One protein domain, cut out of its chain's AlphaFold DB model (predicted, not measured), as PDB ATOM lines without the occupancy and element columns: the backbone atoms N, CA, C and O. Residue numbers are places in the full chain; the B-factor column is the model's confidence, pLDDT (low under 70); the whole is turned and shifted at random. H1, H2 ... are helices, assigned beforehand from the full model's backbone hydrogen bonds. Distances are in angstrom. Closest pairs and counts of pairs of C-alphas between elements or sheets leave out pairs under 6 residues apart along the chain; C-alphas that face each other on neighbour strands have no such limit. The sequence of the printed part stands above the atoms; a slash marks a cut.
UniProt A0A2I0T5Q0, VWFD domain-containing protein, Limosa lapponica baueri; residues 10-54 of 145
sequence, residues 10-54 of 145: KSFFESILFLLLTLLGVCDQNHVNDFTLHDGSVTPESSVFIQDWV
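What this domain is: This is residues 10 to 54 of the 145 residues of the protein "VWFD domain-containing protein" of Limosa lapponica baueri (UniProt A0A2I0T5Q0). A helical arm, H1, sticks out with residues 10 to 18 from a small body made of a long looping stretch, residues 21 to 45, and a short helix, H2. The arm makes the length; the body without residues 10 to 18 spans 23 by 20 by 15 A. The printed part has 45 residues with two named helices, H1 then H2, and no named strand; its class is all helix, though only 18 residues are in named elements. The whole is only just compact, close to loose, with a radius of gyration of the C-alphas of 11.1 A, and spans 34 by 24 by 14 A.

Where its parts are: H1 is residues 10 to 20, 15.7 A long, from C-alpha 10 at (52.895, 62.784, 45.038). H2 is residues 46 to 52, 9.9 A long, ending with C-alpha 52 at (52.765, 89.060, 41.352).

How they stand to each other: H1 and H2 are apart, with no C-alpha of the one within 8 A of the other. In both, every O i to N i+4 pair is within hydrogen-bond range.

The domain as a whole: The C-alphas of Lys 10 and Pro 44, the two farthest apart, are 34.0 A apart. The link from H1 to H2, 25 residues, is long. The printed part has no cut. Residues 10 to 23 have pLDDT under 70.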
ATOM      1  N   LYS A  10      52.416  62.068  43.849       34.84
ATOM      2  CA  LYS A  10      52.895  62.784  45.038       34.84
ATOM      3  C   LYS A  10      53.267  64.227  44.692       34.84
ATOM      4  O   LYS A  10      52.837  65.140  45.379       34.84
ATOM      5  N   SER A  11      53.971  64.431  43.576       38.06
ATOM      6  CA  SER A  11      54.322  65.768  43.082       38.06
ATOM      7  C   SER A  11      53.095  66.620  42.757       38.06
ATOM      8  O   SER A  11      53.094  67.808  43.040       38.06
ATOM      9  N   PHE A  12      52.047  66.027  42.179       47.81
ATOM     10  CA  PHE A  12      50.842  66.762  41.792       47.81
ATOM     11  C   PHE A  12      50.001  67.196  43.005       47.81
ATOM     12  O   PHE A  12      49.447  68.292  43.015       47.81
ATOM     13  N   PHE A  13      49.942  66.358  44.048       46.41
ATOM     14  CA  PHE A  13      49.233  66.669  45.292       46.41
ATOM     15  C   PHE A  13      49.961  67.742  46.121       46.41
ATOM     16  O   PHE A  13      49.317  68.642  46.651       46.41
ATOM     17  N   GLU A  14      51.297  67.705  46.154       47.56
ATOM     18  CA  GLU A  14      52.122  68.751  46.774       47.56
ATOM     19  C   GLU A  14      51.986  70.090  46.026       47.56
ATOM     20  O   GLU A  14      51.767  71.119  46.655       47.56
ATOM     21  N   SER A  15      52.006  70.106  44.685       48.81
ATOM     22  CA  SER A  15      51.834  71.348  43.907       48.81
ATOM     23  C   SER A  15      50.468  72.015  44.105       48.81
ATOM     24  O   SER A  15      50.393  73.240  44.132       48.81
ATOM     25  N   ILE A  16      49.393  71.239  44.275       54.41
ATOM     26  CA  ILE A  16      48.054  71.779  44.564       54.41
ATOM     27  C   ILE A  16      47.965  72.300  46.006       54.41
ATOM     28  O   ILE A  16      47.331  73.326  46.238       54.41
ATOM     29  N   LEU A  17      48.631  71.642  46.964       49.28
ATOM     30  CA  LEU A  17      48.700  72.109  48.350       49.28
ATOM     31  C   LEU A  17      49.484  73.425  48.467       49.28
ATOM     32  O   LEU A  17      49.030  74.331  49.158       49.28
ATOM     33  N   PHE A  18      50.597  73.576  47.740       51.09
ATOM     34  CA  PHE A  18      51.345  74.839  47.670       51.09
ATOM     35  C   PHE A  18      50.547  75.962  46.992       51.09
ATOM     36  O   PHE A  18      50.581  77.087  47.471       51.09
ATOM     37  N   LEU A  19      49.781  75.675  45.933       50.81
ATOM     38  CA  LEU A  19      48.937  76.676  45.260       50.81
ATOM     39  C   LEU A  19      47.732  77.133  46.103       50.81
ATOM     40  O   LEU A  19      47.283  78.266  45.959       50.81
ATOM     41  N   LEU A  20      47.211  76.278  46.989       53.75
ATOM     42  CA  LEU A  20      46.142  76.642  47.931       53.75
ATOM     43  C   LEU A  20      46.638  77.515  49.098       53.75
ATOM     44  O   LEU A  20      45.823  78.160  49.751       53.75
ATOM     45  N   LEU A  21      47.949  77.541  49.354       57.75
ATOM     46  CA  LEU A  21      48.566  78.239  50.487       57.75
ATOM     47  C   LEU A  21      49.091  79.641  50.150       57.75
ATOM     48  O   LEU A  21      49.490  80.354  51.060       57.75
ATOM     49  N   THR A  22      49.136  80.048  48.879       64.31
ATOM     50  CA  THR A  22      49.820  81.300  48.516       64.31
ATOM     51  C   THR A  22      48.883  82.496  48.487       64.31
ATOM     52  O   THR A  22      49.182  83.481  49.144       64.31
ATOM     53  N   LEU A  23      47.716  82.412  47.833       69.44
ATOM     54  CA  LEU A  23      46.754  83.530  47.751       69.44
ATOM     55  C   LEU A  23      45.978  83.805  49.051       69.44
ATOM     56  O   LEU A  23      45.362  84.860  49.179       69.44
ATOM     57  N   LEU A  24      45.993  82.864  49.997       76.19
ATOM     58  CA  LEU A  24      45.351  82.997  51.310       76.19
ATOM     59  C   LEU A  24      46.327  83.436  52.411       76.19
ATOM     60  O   LEU A  24      45.920  83.534  53.566       76.19
ATOM     61  N   GLY A  25      47.590  83.694  52.058       75.25
ATOM     62  CA  GLY A  25      48.644  83.982  53.021       75.25
ATOM     63  C   GLY A  25      49.131  82.745  53.780       75.25
ATOM     64  O   GLY A  25      48.641  81.624  53.617       75.25
ATOM     65  N   VAL A  26      50.139  82.951  54.626       80.19
ATOM     66  CA  VAL A  26      50.715  81.882  55.444       80.19
ATOM     67  C   VAL A  26      49.811  81.677  56.660       80.19
ATOM     68  O   VAL A  26      49.573  82.595  57.430       80.19
ATOM     69  N   CYS A  27      49.300  80.461  56.883       79.25
ATOM     70  CA  CYS A  27      48.422  80.169  58.026       79.25
ATOM     71  C   CYS A  27      49.184  80.076  59.369       79.25
ATOM     72  O   CYS A  27      49.131  79.051  60.051       79.25
ATOM     73  N   ASP A  28      49.898  81.130  59.758       85.56
ATOM     74  CA  ASP A  28      50.681  81.234  60.997       85.56
ATOM     75  C   ASP A  28      50.085  82.236  62.015       85.56
ATOM     76  O   ASP A  28      50.676  82.469  63.069       85.56
ATOM     77  N   GLN A  29      48.890  82.774  61.730       80.12
ATOM     78  CA  GLN A  29      48.202  83.830  62.492       80.12
ATOM     79  C   GLN A  29      48.912  85.197  62.473       80.12
ATOM     80  O   GLN A  29      48.605  86.060  63.301       80.12
ATOM     81  N   ASN A  30      49.824  85.435  61.529       82.44
ATOM     82  CA  ASN A  30      50.525  86.702  61.375       82.44
ATOM     83  C   ASN A  30      50.080  87.463  60.118       82.44
ATOM     84  O   ASN A  30      50.749  87.451  59.096       82.44
ATOM     85  N   HIS A  31      49.031  88.278  60.243       83.94
ATOM     86  CA  HIS A  31      48.503  89.070  59.122       83.94
ATOM     87  C   HIS A  31      49.516  90.001  58.420       83.94
ATOM     88  O   HIS A  31      49.253  90.495  57.327       83.94
ATOM     89  N   VAL A  32      50.672  90.279  59.035       87.00
ATOM     90  CA  VAL A  32      51.712  91.140  58.456       87.00
ATOM     91  C   VAL A  32      52.423  90.465  57.281       87.00
ATOM     92  O   VAL A  32      52.899  91.173  56.400       87.00
ATOM     93  N   ASN A  33      52.524  89.130  57.261       87.19
ATOM     94  CA  ASN A  33      53.238  88.388  56.214       87.19
ATOM     95  C   ASN A  33      52.308  87.681  55.212       87.19
ATOM     96  O   ASN A  33      52.804  87.007  54.308       87.19
ATOM     97  N   ASP A  34      50.991  87.872  55.312       86.75
ATOM     98  CA  ASP A  34      50.026  87.229  54.411       86.75
ATOM     99  C   ASP A  34      50.247  87.625  52.943       86.75
ATOM    100  O   ASP A  34      50.040  86.824  52.036       86.75
ATOM    101  N   PHE A  35      50.752  88.835  52.695       89.00
ATOM    102  CA  PHE A  35      51.096  89.328  51.359       89.00
ATOM    103  C   PHE A  35      52.579  89.112  51.035       89.00
ATOM    104  O   PHE A  35      53.332  90.054  50.765       89.00
ATOM    105  N   THR A  36      53.003  87.850  51.071       89.00
ATOM    106  CA  THR A  36      54.343  87.436  50.636       89.00
ATOM    107  C   THR A  36      54.368  87.239  49.114       89.00
ATOM    108  O   THR A  36      53.553  86.503  48.562       89.00
ATOM    109  N   LEU A  37      55.292  87.906  48.422       86.81
ATOM    110  CA  LEU A  37      55.522  87.787  46.978       86.81
ATOM    111  C   LEU A  37      56.280  86.492  46.635       86.81
ATOM    112  O   LEU A  37      56.867  85.845  47.505       86.81
ATOM    113  N   HIS A  38      56.329  86.129  45.355       85.00
ATOM    114  CA  HIS A  38      57.064  84.959  44.864       85.00
ATOM    115  C   HIS A  38      58.565  84.984  45.188       85.00
ATOM    116  O   HIS A  38      59.181  83.925  45.318       85.00
ATOM    117  N   ASP A  39      59.169  86.169  45.322       86.88
ATOM    118  CA  ASP A  39      60.576  86.333  45.709       86.88
ATOM    119  C   ASP A  39      60.817  86.200  47.228       86.88
ATOM    120  O   ASP A  39      61.963  86.247  47.684       86.88
ATOM    121  N   GLY A  40      59.749  86.008  48.009       85.38
ATOM    122  CA  GLY A  40      59.770  85.901  49.465       85.38
ATOM    123  C   GLY A  40      59.760  87.244  50.203       85.38
ATOM    124  O   GLY A  40      59.823  87.251  51.434       85.38
ATOM    125  N   SER A  41      59.696  88.375  49.495       91.06
ATOM    126  CA  SER A  41      59.495  89.690  50.108       91.06
ATOM    127  C   SER A  41      58.034  89.897  50.519       91.06
ATOM    128  O   SER A  41      57.137  89.209  50.045       91.06
ATOM    129  N   VAL A  42      57.784  90.838  51.430       91.69
ATOM    130  CA  VAL A  42      56.438  91.131  51.944       91.69
ATOM    131  C   VAL A  42      56.024  92.526  51.496       91.69
ATOM    132  O   VAL A  42      56.786  93.481  51.665       91.69
ATOM    133  N   THR A  43      54.812  92.652  50.956       89.12
ATOM    134  CA  THR A  43      54.225  93.935  50.547       89.12
ATOM    135  C   THR A  43      53.014  94.290  51.412       89.12
ATOM    136  O   THR A  43      52.228  93.413  51.744       89.12
ATOM    137  N   PRO A  44      52.798  95.566  51.775       88.62
ATOM    138  CA  PRO A  44      51.548  95.986  52.409       88.62
ATOM    139  C   PRO A  44      50.394  96.144  51.403       88.62
ATOM    140  O   PRO A  44      49.244  96.305  51.808       88.62
ATOM    141  N   GLU A  45      50.676  96.142  50.095       86.69
ATOM    142  CA  GLU A  45      49.682  96.376  49.048       86.69
ATOM    143  C   GLU A  45      49.137  95.064  48.474       86.69
ATOM    144  O   GLU A  45      49.834  94.344  47.751       86.69
ATOM    145  N   SER A  46      47.849  94.798  48.711       86.00
ATOM    146  CA  SER A  46      47.156  93.611  48.191       86.00
ATOM    147  C   SER A  46      47.153  93.546  46.662       86.00
ATOM    148  O   SER A  46      47.251  92.467  46.088       86.00
ATOM    149  N   SER A  47      47.095  94.689  45.973       83.69
ATOM    150  CA  SER A  47      47.129  94.753  44.509       83.69
ATOM    151  C   SER A  47      48.457  94.293  43.923       83.69
ATOM    152  O   SER A  47      48.460  93.682  42.856       83.69
ATOM    153  N   VAL A  48      49.573  94.603  44.586       86.81
ATOM    154  CA  VAL A  48      50.914  94.188  44.149       86.81
ATOM    155  C   VAL A  48      51.069  92.689  44.354       86.81
ATOM    156  O   VAL A  48      51.494  91.991  43.441       86.81
ATOM    157  N   PHE A  49      50.632  92.197  45.514       87.00
ATOM    158  CA  PHE A  49      50.570  90.772  45.801       87.00
ATOM    159  C   PHE A  49      49.731  90.015  44.762       87.00
ATOM    160  O   PHE A  49      50.237  89.102  44.122       87.00
ATOM    161  N   ILE A  50      48.488  90.438  44.503       84.06
ATOM    162  CA  ILE A  50      47.621  89.782  43.512       84.06
ATOM    163  C   ILE A  50      48.287  89.745  42.135       84.06
ATOM    164  O   ILE A  50      48.252  88.701  41.496       84.06
ATOM    165  N   GLN A  51      48.895  90.853  41.691       83.25
ATOM    166  CA  GLN A  51      49.567  90.946  40.391       83.25
ATOM    167  C   GLN A  51      50.771  90.012  40.278       83.25
ATOM    168  O   GLN A  51      50.919  89.349  39.255       83.25
ATOM    169  N   ASP A  52      51.601  89.943  41.317       84.50
ATOM    170  CA  ASP A  52      52.765  89.060  41.352       84.50
ATOM    171  C   ASP A  52      52.349  87.585  41.254       84.50
ATOM    172  O   ASP A  52      52.998  86.807  40.563       84.50
ATOM    173  N   TRP A  53      51.212  87.225  41.858       83.25
ATOM    174  CA  TRP A  53      50.636  85.877  41.848       83.25
ATOM    175  C   TRP A  53      49.768  85.539  40.621       83.25
ATOM    176  O   TRP A  53      49.246  84.422  40.526       83.25
ATOM    177  N   VAL A  54      49.624  86.447  39.646       81.00
ATOM    178  CA  VAL A  54      48.898  86.153  38.399       81.00
ATOM    179  C   VAL A  54      49.687  85.159  37.547       81.00
ATOM    180  O   VAL A  54      50.803  85.418  37.107       81.00
TER     181      VAL A  54